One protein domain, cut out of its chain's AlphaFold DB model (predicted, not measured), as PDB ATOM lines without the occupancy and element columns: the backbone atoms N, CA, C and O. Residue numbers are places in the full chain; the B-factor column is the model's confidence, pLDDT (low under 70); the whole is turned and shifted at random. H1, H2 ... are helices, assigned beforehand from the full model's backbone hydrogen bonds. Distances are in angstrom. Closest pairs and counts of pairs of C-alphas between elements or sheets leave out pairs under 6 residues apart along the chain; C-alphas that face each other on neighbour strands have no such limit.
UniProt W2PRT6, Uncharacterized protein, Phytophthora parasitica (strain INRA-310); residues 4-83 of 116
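AT A GLANCE: This is residues 4 to 83 of the 116 residues of an uncharacterized protein of Phytophthora parasitica (strain INRA-310) (UniProt W2PRT6). The long helix H1 and H4 meet near their last residues as a V, and residues 4 to 13 of H1 stick out as an arm from a small helical body. There H2 packs on H4, H5 is next to both, and H3 is off the beginning of H4. The printed part has 80 residues with five named helices, H1 to H5, and no named strand; it is all helix and compact, with a radius of gyration of the C-alphas of 13.3 A and spans of 44 by 30 by 17 A.

HOW THE PARTS SIT: Start at H1, residues 4 to 23: its residues 18 to 22 alone only just touch H4, residues 49 to 62, with 3 pairs of C-alphas within 8 A, the closest Phe 18 and Tyr 56 at 6.2 A. H4 touches H2, residues 28 to 34, at a shallow tilt of 31 degrees, opposite ways, the closest C-alphas being Pro 28 and Leu 57, 5.7 A. Every O i to N i+4 pair is within hydrogen-bond range in H1, H2 and H4.

IN THESE COORDINATES: Find C-alpha 4 at (44.359, 31.249, -50.156); H1 runs 28.8 A to C-alpha 23. H5, residues 71 to 77, ends at (43.881, 32.708, -11.987).

THE WHOLE: The printed part has no cut; pLDDT is under 70 at residues 82 to 83.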
ATOM      1  N   GLN A   4      42.996  30.919 -50.569       92.56
ATOM      2  CA  GLN A   4      44.359  31.249 -50.156       92.56
ATOM      3  C   GLN A   4      44.560  32.751 -49.897       92.56
ATOM      4  O   GLN A   4      45.166  33.117 -48.888       92.56
ATOM      5  N   ASP A   5      44.003  33.625 -50.740       94.44
ATOM      6  CA  ASP A   5      44.068  35.080 -50.537       94.44
ATOM      7  C   ASP A   5      43.353  35.476 -49.241       94.44
ATOM      8  O   ASP A   5      43.856  36.267 -48.439       94.44
ATOM      9  N   THR A   6      42.184  34.873 -49.008       94.56
ATOM     10  CA  THR A   6      41.370  35.108 -47.809       94.56
ATOM     11  C   THR A   6      42.108  34.669 -46.547       94.56
ATOM     12  O   THR A   6      42.101  35.379 -45.540       94.56
ATOM     13  N   LYS A   7      42.792  33.521 -46.604       94.25
ATOM     14  CA  LYS A   7      43.621  33.019 -45.507       94.25
ATOM     15  C   LYS A   7      44.756  33.988 -45.174       94.25
ATOM     16  O   LYS A   7      44.920  34.332 -44.006       94.25
ATOM     17  N   ASN A   8      45.486  34.468 -46.180       95.50
ATOM     18  CA  ASN A   8      46.599  35.397 -45.979       95.50
ATOM     19  C   ASN A   8      46.127  36.708 -45.325       95.50
ATOM     20  O   ASN A   8      46.732  37.172 -44.359       95.50
ATOM     21  N   MET A   9      45.007  37.273 -45.791       96.56
ATOM     22  CA  MET A   9      44.415  38.469 -45.179       96.56
ATOM     23  C   MET A   9      43.970  38.230 -43.732       96.56
ATOM     24  O   MET A   9      44.197  39.075 -42.867       96.56
ATOM     25  N   ALA A  10      43.368  37.075 -43.439       94.81
ATOM     26  CA  ALA A  10      42.966  36.727 -42.079       94.81
ATOM     27  C   ALA A  10      44.174  36.592 -41.132       94.81
ATOM     28  O   ALA A  10      44.109  37.018 -39.977       94.81
ATOM     29  N   GLU A  11      45.290  36.036 -41.611       95.56
ATOM     30  CA  GLU A  11      46.543  35.928 -40.852       95.56
ATOM     31  C   GLU A  11      47.183  37.302 -40.593       95.56
ATOM     32  O   GLU A  11      47.621  37.576 -39.469       95.56
ATOM     33  N   GLN A  12      47.176  38.192 -41.590       97.25
ATOM     34  CA  GLN A  12      47.621  39.581 -41.437       97.25
ATOM     35  C   GLN A  12      46.775  40.322 -40.398       97.25
ATOM     36  O   GLN A  12      47.319  40.875 -39.441       97.25
ATOM     37  N   LEU A  13      45.447  40.249 -40.511       97.69
ATOM     38  CA  LEU A  13      44.531  40.889 -39.567       97.69
ATOM     39  C   LEU A  13      44.711  40.357 -38.138       97.69
ATOM     40  O   LEU A  13      44.721  41.133 -37.182       97.69
ATOM     41  N   GLN A  14      44.885  39.042 -37.971       97.00
ATOM     42  CA  GLN A  14      45.154  38.437 -36.664       97.00
ATOM     43  C   GLN A  14      46.470  38.950 -36.065       97.00
ATOM     44  O   GLN A  14      46.528  39.263 -34.874       97.00
ATOM     45  N   THR A  15      47.509  39.076 -36.889       97.50
ATOM     46  CA  THR A  15      48.806  39.611 -36.462       97.50
ATOM     47  C   THR A  15      48.674  41.062 -36.006       97.50
ATOM     48  O   THR A  15      49.129  41.411 -34.915       97.50
ATOM     49  N   GLU A  16      47.993  41.904 -36.784       98.06
ATOM     50  CA  GLU A  16      47.746  43.300 -36.422       98.06
ATOM     51  C   GLU A  16      46.927  43.440 -35.138       98.06
ATOM     52  O   GLU A  16      47.224  44.297 -34.302       98.06
ATOM     53  N   LEU A  17      45.914  42.591 -34.953       98.12
ATOM     54  CA  LEU A  17      45.102  42.569 -33.743       98.12
ATOM     55  C   LEU A  17      45.960  42.292 -32.503       98.12
ATOM     56  O   LEU A  17      45.872  43.024 -31.517       98.12
ATOM     57  N   PHE A  18      46.833  41.284 -32.567       98.19
ATOM     58  CA  PHE A  18      47.720  40.935 -31.456       98.19
ATOM     59  C   PHE A  18      48.702  42.063 -31.141       98.19
ATOM     60  O   PHE A  18      48.868  42.426 -29.976       98.19
ATOM     61  N   GLN A  19      49.287  42.676 -32.171       97.50
ATOM     62  CA  GLN A  19      50.171  43.829 -32.009       97.50
ATOM     63  C   GLN A  19      49.447  45.019 -31.372       97.50
ATOM     64  O   GLN A  19      49.986  45.675 -30.482       97.50
ATOM     65  N   ARG A  20      48.197  45.288 -31.766       98.12
ATOM     66  CA  ARG A  20      47.377  46.342 -31.150       98.12
ATOM     67  C   ARG A  20      47.087  46.059 -29.678       98.12
ATOM     68  O   ARG A  20      47.154  46.988 -28.877       98.12
ATOM     69  N   TRP A  21      46.776  44.818 -29.310       98.00
ATOM     70  CA  TRP A  21      46.571  44.445 -27.906       98.00
ATOM     71  C   TRP A  21      47.842  44.629 -27.074       98.00
ATOM     72  O   TRP A  21      47.785  45.278 -26.031       98.00
ATOM     73  N   MET A  22      48.997  44.171 -27.568       96.62
ATOM     74  CA  MET A  22      50.282  44.346 -26.875       96.62
ATOM     75  C   MET A  22      50.671  45.821 -26.728       96.62
ATOM     76  O   MET A  22      51.054  46.246 -25.642       96.62
ATOM     77  N   LYS A  23      50.479  46.643 -27.771       96.19
ATOM     78  CA  LYS A  23      50.704  48.101 -27.703       96.19
ATOM     79  C   LYS A  23      49.818  48.805 -26.674       96.19
ATOM     80  O   LYS A  23      50.207  49.837 -26.141       96.19
ATOM     81  N   LYS A  24      48.637  48.254 -26.388       96.75
ATOM     82  CA  LYS A  24      47.732  48.731 -25.328       96.75
ATOM     83  C   LYS A  24      48.076  48.172 -23.942       96.75
ATOM     84  O   LYS A  24      47.302  48.371 -23.011       96.75
ATOM     85  N   GLY A  25      49.191  47.453 -23.808       95.56
ATOM     86  CA  GLY A  25      49.631  46.849 -22.553       95.56
ATOM     87  C   GLY A  25      48.771  45.677 -22.089       95.56
ATOM     88  O   GLY A  25      48.905  45.276 -20.937       95.56
ATOM     89  N   GLN A  26      47.908  45.138 -22.958       97.75
ATOM     90  CA  GLN A  26      47.025  44.039 -22.586       97.75
ATOM     91  C   GLN A  26      47.849  42.777 -22.345       97.75
ATOM     92  O   GLN A  26      48.619  42.370 -23.213       97.75
ATOM     93  N   ILE A  27      47.696  42.153 -21.181       97.31
ATOM     94  CA  ILE A  27      48.362  40.879 -20.875       97.31
ATOM     95  C   ILE A  27      47.459  39.690 -21.233       97.31
ATOM     96  O   ILE A  27      46.237  39.846 -21.324       97.31
ATOM     97  N   PRO A  28      47.995  38.460 -21.379       98.25
ATOM     98  CA  PRO A  28      47.177  37.297 -21.728       98.25
ATOM     99  C   PRO A  28      45.990  37.070 -20.785       98.25
ATOM    100  O   PRO A  28      44.922  36.678 -21.247       98.25
ATOM    101  N   SER A  29      46.136  37.364 -19.490       97.38
ATOM    102  CA  SER A  29      45.038  37.246 -18.520       97.38
ATOM    103  C   SER A  29      43.889  38.236 -18.779       97.38
ATOM    104  O   SER A  29      42.725  37.879 -18.615       97.38
ATOM    105  N   GLU A  30      44.189  39.453 -19.236       97.75
ATOM    106  CA  GLU A  30      43.178  40.467 -19.573       97.75
ATOM    107  C   GLU A  30      42.462  40.116 -20.876       97.75
ATOM    108  O   GLU A  30      41.236  40.158 -20.938       97.75
ATOM    109  N   ILE A  31      43.207  39.667 -21.893       98.25
ATOM    110  CA  ILE A  31      42.616  39.189 -23.149       98.25
ATOM    111  C   ILE A  31      41.755  37.941 -22.916       98.25
ATOM    112  O   ILE A  31      40.737  37.776 -23.583       98.25
ATOM    113  N   PHE A  32      42.102  37.086 -21.949       98.25
ATOM    114  CA  PHE A  32      41.274  35.936 -21.571       98.25
ATOM    115  C   PHE A  32      39.871  36.373 -21.118       98.25
ATOM    116  O   PHE A  32      38.876  35.847 -21.618       98.25
ATOM    117  N   LYS A  33      39.800  37.388 -20.244       97.94
ATOM    118  CA  LYS A  33      38.542  38.003 -19.784       97.94
ATOM    119  C   LYS A  33      37.820  38.759 -20.890       97.94
ATOM    120  O   LYS A  33      36.621  38.608 -21.059       97.94
ATOM    121  N   MET A  34      38.543  39.542 -21.690       97.88
ATOM    122  CA  MET A  34      37.956  40.305 -22.798       97.88
ATOM    123  C   MET A  34      37.278  39.393 -23.836       97.88
ATOM    124  O   MET A  34      36.309  39.787 -24.478       97.88
ATOM    125  N   LEU A  35      37.779  38.167 -23.995       97.31
ATOM    126  CA  LEU A  35      37.195  37.140 -24.855       97.31
ATOM    127  C   LEU A  35      36.115  36.293 -24.153       97.31
ATOM    128  O   LEU A  35      35.652  35.308 -24.733       97.31
ATOM    129  N   ASN A  36      35.715  36.660 -22.928       97.12
ATOM    130  CA  ASN A  36      34.752  35.961 -22.071       97.12
ATOM    131  C   ASN A  36      35.087  34.474 -21.855       97.12
ATOM    132  O   ASN A  36      34.194  33.631 -21.730       97.12
ATOM    133  N   LEU A  37      36.377  34.118 -21.854       97.19
ATOM    134  CA  LEU A  37      36.815  32.736 -21.636       97.19
ATOM    135  C   LEU A  37      36.768  32.348 -20.154       97.19
ATOM    136  O   LEU A  37      36.607  31.176 -19.828       97.19
ATOM    137  N   ASP A  38      36.834  33.318 -19.249       95.12
ATOM    138  CA  ASP A  38      36.573  33.153 -17.817       95.12
ATOM    139  C   ASP A  38      35.128  32.720 -17.537       95.12
ATOM    140  O   ASP A  38      34.883  31.916 -16.644       95.12
ATOM    141  N   LEU A  39      34.185  33.150 -18.376       93.94
ATOM    142  CA  LEU A  39      32.764  32.809 -18.264       93.94
ATOM    143  C   LEU A  39      32.368  31.535 -19.031       93.94
ATOM    144  O   LEU A  39      31.208  31.123 -18.997       93.94
ATOM    145  N   ALA A  40      33.302  30.895 -19.743       91.25
ATOM    146  CA  ALA A  40      32.998  29.746 -20.599       91.25
ATOM    147  C   ALA A  40      32.684  28.453 -19.818       91.25
ATOM    148  O   ALA A  40      32.053  27.541 -20.368       91.25
ATOM    149  N   GLY A  41      33.124  28.354 -18.558       89.56
ATOM    150  CA  GLY A  41      32.944  27.180 -17.703       89.56
ATOM    151  C   GLY A  41      33.368  25.885 -18.406       89.56
ATOM    152  O   GLY A  41      34.399  25.820 -19.075       89.56
ATOM    153  N   ASN A  42      32.523  24.856 -18.337       88.38
ATOM    154  CA  ASN A  42      32.803  23.542 -18.937       88.38
ATOM    155  C   ASN A  42      32.946  23.567 -20.471       88.38
ATOM    156  O   ASN A  42      33.442  22.606 -21.056       88.38
ATOM    157  N   LYS A  43      32.515  24.643 -21.144       91.00
ATOM    158  CA  LYS A  43      32.633  24.796 -22.603       91.00
ATOM    159  C   LYS A  43      33.952  25.437 -23.030       91.00
ATOM    160  O   LYS A  43      34.174  25.619 -24.222       91.00
ATOM    161  N   LEU A  44      34.837  25.779 -22.092       94.31
ATOM    162  CA  LEU A  44      36.101  26.444 -22.393       94.31
ATOM    163  C   LEU A  44      36.919  25.692 -23.452       94.31
ATOM    164  O   LEU A  44      37.353  26.285 -24.437       94.31
ATOM    165  N   PHE A  45      37.107  24.383 -23.271       92.19
ATOM    166  CA  PHE A  45      37.973  23.581 -24.142       92.19
ATOM    167  C   PHE A  45      37.362  23.274 -25.514       92.19
ATOM    168  O   PHE A  45      38.095  22.920 -26.435       92.19
ATOM    169  N   THR A  46      36.048  23.447 -25.673       95.06
ATOM    170  CA  THR A  46      35.347  23.337 -26.961       95.06
ATOM    171  C   THR A  46      35.107  24.699 -27.616       95.06
ATOM    172  O   THR A  46      34.670  24.754 -28.765       95.06
ATOM    173  N   ASN A  47      35.415  25.805 -26.930       94.81
ATOM    174  CA  ASN A  47      35.250  27.152 -27.454       94.81
ATOM    175  C   ASN A  47      36.384  27.484 -28.450       94.81
ATOM    176  O   ASN A  47      37.546  27.579 -28.043       94.81
ATOM    177  N   PRO A  48      36.089  27.727 -29.743       95.94
ATOM    178  CA  PRO A  48      37.116  28.050 -30.735       95.94
ATOM    179  C   PRO A  48      37.879  29.344 -30.410       95.94
ATOM    180  O   PRO A  48      39.042  29.483 -30.790       95.94
ATOM    181  N   THR A  49      37.290  30.264 -29.641       97.06
ATOM    182  CA  THR A  49      37.946  31.497 -29.180       97.06
ATOM    183  C   THR A  49      39.176  31.210 -28.310       97.06
ATOM    184  O   THR A  49      40.141  31.978 -28.337       97.06
ATOM    185  N   LEU A  50      39.215  30.062 -27.618       97.62
ATOM    186  CA  LEU A  50      40.398  29.619 -26.875       97.62
ATOM    187  C   LEU A  50      41.609  29.423 -27.801       97.62
ATOM    188  O   LEU A  50      42.744  29.670 -27.396       97.62
ATOM    189  N   VAL A  51      41.400  29.005 -29.053       97.12
ATOM    190  CA  VAL A  51      42.486  28.863 -30.035       97.12
ATOM    191  C   VAL A  51      43.104  30.224 -30.345       97.12
ATOM    192  O   VAL A  51      44.328  30.352 -30.326       97.12
ATOM    193  N   THR A  52      42.276  31.247 -30.565       97.38
ATOM    194  CA  THR A  52      42.735  32.628 -30.776       97.38
ATOM    195  C   THR A  52      43.522  33.135 -29.571       97.38
ATOM    196  O   THR A  52      44.626  33.655 -29.734       97.38
ATOM    197  N   TRP A  53      43.014  32.906 -28.357       98.50
ATOM    198  CA  TRP A  53      43.716  33.276 -27.130       98.50
ATOM    199  C   TRP A  53      45.069  32.561 -26.976       98.50
ATOM    200  O   TRP A  53      46.067  33.201 -26.659       98.50
ATOM    201  N   LYS A  54      45.157  31.255 -27.272       98.31
ATOM    202  CA  LYS A  54      46.430  30.506 -27.229       98.31
ATOM    203  C   LYS A  54      47.456  31.043 -28.227       98.31
ATOM    204  O   LYS A  54      48.645  31.092 -27.917       98.31
ATOM    205  N   LYS A  55      47.015  31.441 -29.424       98.06
ATOM    206  CA  LYS A  55      47.897  32.088 -30.405       98.06
ATOM    207  C   LYS A  55      48.418  33.424 -29.876       98.06
ATOM    208  O   LYS A  55      49.613  33.683 -29.995       98.06
ATOM    209  N   TYR A  56      47.556  34.213 -29.237       98.38
ATOM    210  CA  TYR A  56      47.963  35.458 -28.594       98.38
ATOM    211  C   TYR A  56      48.961  35.225 -27.453       98.38
ATOM    212  O   TYR A  56      50.004  35.867 -27.428       98.38
ATOM    213  N   LEU A  57      48.701  34.258 -26.567       98.31
ATOM    214  CA  LEU A  57      49.629  33.856 -25.505       98.31
ATOM    215  C   LEU A  57      51.014  33.503 -26.067       98.31
ATOM    216  O   LEU A  57      52.029  33.931 -25.527       98.31
ATOM    217  N   SER A  58      51.054  32.730 -27.157       97.56
ATOM    218  CA  SER A  58      52.304  32.353 -27.825       97.56
ATOM    219  C   SER A  58      53.046  33.570 -28.384       97.56
ATOM    220  O   SER A  58      54.253  33.678 -28.190       97.56
ATOM    221  N   ALA A  59      52.337  34.502 -29.031       97.12
ATOM    222  CA  ALA A  59      52.924  35.747 -29.525       97.12
ATOM    223  C   ALA A  59      53.465  36.612 -28.373       97.12
ATOM    224  O   ALA A  59      54.632  36.983 -28.394       97.12
ATOM    225  N   PHE A  60      52.662  36.834 -27.332       97.25
ATOM    226  CA  PHE A  60      53.038  37.621 -26.158       97.25
ATOM    227  C   PHE A  60      54.272  37.050 -25.444       97.25
ATOM    228  O   PHE A  60      55.176  37.787 -25.071       97.25
ATOM    229  N   ASN A  61      54.355  35.727 -25.281       96.50
ATOM    230  CA  ASN A  61      55.479  35.093 -24.588       96.50
ATOM    231  C   ASN A  61      56.798  35.095 -25.379       96.50
ATOM    232  O   ASN A  61      57.856  34.821 -24.799       96.50
ATOM    233  N   ARG A  62      56.748  35.352 -26.693       95.94
ATOM    234  CA  ARG A  62      57.950  35.527 -27.521       95.94
ATOM    235  C   ARG A  62      58.585  36.896 -27.325       95.94
ATOM    236  O   ARG A  62      59.788  37.006 -27.522       95.94
ATOM    237  N   GLU A  63      57.807  37.891 -26.907       92.06
ATOM    238  CA  GLU A  63      58.335  39.204 -26.549       92.06
ATOM    239  C   GLU A  63      59.257  39.099 -25.325       92.06
ATOM    240  O   GLU A  63      59.108  38.210 -24.475       92.06
ATOM    241  N   ASP A  64      60.227  40.004 -25.220       85.50
ATOM    242  CA  ASP A  64      61.111  40.090 -24.057       85.50
ATOM    243  C   ASP A  64      60.420  40.872 -22.931       85.50
ATOM    244  O   ASP A  64      60.600  42.074 -22.750       85.50
ATOM    245  N   THR A  65      59.514  40.187 -22.232       89.62
ATOM    246  CA  THR A  65      58.753  40.725 -21.101       89.62
ATOM    247  C   THR A  65      58.854  39.801 -19.892       89.62
ATOM    248  O   THR A  65      58.888  38.578 -20.022       89.62
ATOM    249  N   ASP A  66      58.847  40.384 -18.699       92.00
ATOM    250  CA  ASP A  66      58.743  39.707 -17.404       92.00
ATOM    251  C   ASP A  66      57.329  39.161 -17.121       92.00
ATOM    252  O   ASP A  66      57.139  38.333 -16.233       92.00
ATOM    253  N   LYS A  67      56.327  39.568 -17.910       92.06
ATOM    254  CA  LYS A  67      54.909  39.212 -17.727       92.06
ATOM    255  C   LYS A  67      54.497  37.902 -18.406       92.06
ATOM    256  O   LYS A  67      53.303  37.656 -18.598       92.06
ATOM    257  N   LYS A  68      55.461  37.072 -18.817       94.38
ATOM    258  CA  LYS A  68      55.185  35.781 -19.467       94.38
ATOM    259  C   LYS A  68      54.329  34.906 -18.561       94.38
ATOM    260  O   LYS A  68      54.507  34.865 -17.348       94.38
ATOM    261  N   THR A  69      53.401  34.176 -19.163       95.56
ATOM    262  CA  THR A  69      52.494  33.291 -18.422       95.56
ATOM    263  C   THR A  69      52.233  32.003 -19.189       95.56
ATOM    264  O   THR A  69      52.708  31.810 -20.305       95.56
ATOM    265  N   THR A  70      51.490  31.080 -18.595       95.69
ATOM    266  CA  THR A  70      51.108  29.814 -19.226       95.69
ATOM    267  C   THR A  70      49.591  29.684 -19.287       95.69
ATOM    268  O   THR A  70      48.861  30.408 -18.602       95.69
ATOM    269  N   LEU A  71      49.110  28.730 -20.093       93.75
ATOM    270  CA  LEU A  71      47.702  28.330 -20.091       93.75
ATOM    271  C   LEU A  71      47.247  28.026 -18.659       93.75
ATOM    272  O   LEU A  71      46.354  28.692 -18.155       93.75
ATOM    273  N   TRP A  72      47.922  27.103 -17.973       91.81
ATOM    274  CA  TRP A  72      47.537  26.656 -16.632       91.81
ATOM    275  C   TRP A  72      47.624  27.740 -15.557       91.81
ATOM    276  O   TRP A  72      46.804  27.764 -14.645       91.81
ATOM    277  N   ALA A  73      48.598  28.648 -15.643       92.69
ATOM    278  CA  ALA A  73      48.652  29.797 -14.741       92.69
ATOM    279  C   ALA A  73      47.445  30.724 -14.949       92.69
ATOM    280  O   ALA A  73      46.824  31.144 -13.977       92.69
ATOM    281  N   THR A  74      47.071  30.980 -16.207       95.12
ATOM    282  CA  THR A  74      45.897  31.801 -16.529       95.12
ATOM    283  C   THR A  74      44.604  31.117 -16.087       95.12
ATOM    284  O   THR A  74      43.781  31.745 -15.435       95.12
ATOM    285  N   LEU A  75      44.443  29.823 -16.371       93.12
ATOM    286  CA  LEU A  75      43.269  29.042 -15.974       93.12
ATOM    287  C   LEU A  75      43.039  29.080 -14.458       93.12
ATOM    288  O   LEU A  75      41.957  29.470 -14.021       93.12
ATOM    289  N   ARG A  76      44.076  28.792 -13.662       90.44
ATOM    290  CA  ARG A  76      43.993  28.876 -12.195       90.44
ATOM    291  C   ARG A  76      43.634  30.278 -11.711       90.44
ATOM    292  O   ARG A  76      42.817  30.414 -10.808       90.44
ATOM    293  N   ALA A  77      44.192  31.320 -12.333       91.62
ATOM    294  CA  ALA A  77      43.881  32.708 -11.987       91.62
ATOM    295  C   ALA A  77      42.412  33.094 -12.250       91.62
ATOM    296  O   ALA A  77      41.923  34.042 -11.641       91.62
ATOM    297  N   HIS A  78      41.711  32.359 -13.121       91.31
ATOM    298  CA  HIS A  78      40.284  32.547 -13.413       91.31
ATOM    299  C   HIS A  78      39.398  31.431 -12.838       91.31
ATOM    300  O   HIS A  78      38.279  31.241 -13.298       91.31
ATOM    301  N   GLY A  79      39.877  30.688 -11.832       87.62
ATOM    302  CA  GLY A  79      39.059  29.716 -11.095       87.62
ATOM    303  C   GLY A  79      38.881  28.354 -11.772       87.62
ATOM    304  O   GLY A  79      38.130  27.519 -11.270       87.62
ATOM    305  N   TYR A  80      39.593  28.091 -12.870       83.25
ATOM    306  CA  TYR A  80      39.728  26.744 -13.422       83.25
ATOM    307  C   TYR A  80      40.825  26.014 -12.642       83.25
ATOM    308  O   TYR A  80      41.997  26.030 -13.029       83.25
ATOM    309  N   ASP A  81      40.451  25.438 -11.503       71.81
ATOM    310  CA  ASP A  81      41.338  24.586 -10.713       71.81
ATOM    311  C   ASP A  81      41.193  23.113 -11.122       71.81
ATOM    312  O   ASP A  81      40.105  22.644 -11.471       71.81
ATOM    313  N   ASP A  82      42.301  22.378 -11.035       60.03
ATOM    314  CA  ASP A  82      42.366  20.934 -11.285       60.03
ATOM    315  C   ASP A  82      41.443  20.174 -10.309       60.03
ATOM    316  O   ASP A  82      40.928  19.110 -10.632       60.03
ATOM    317  N   ASN A  83      41.136  20.783  -9.154       57.12
ATOM    318  CA  ASN A  83      40.212  20.299  -8.124       57.12
ATOM    319  C   ASN A  83      38.730  20.654  -8.341       57.12
ATOM    320  O   ASN A  83      37.922  20.503  -7.419       57.12
TER     321      ASN A  83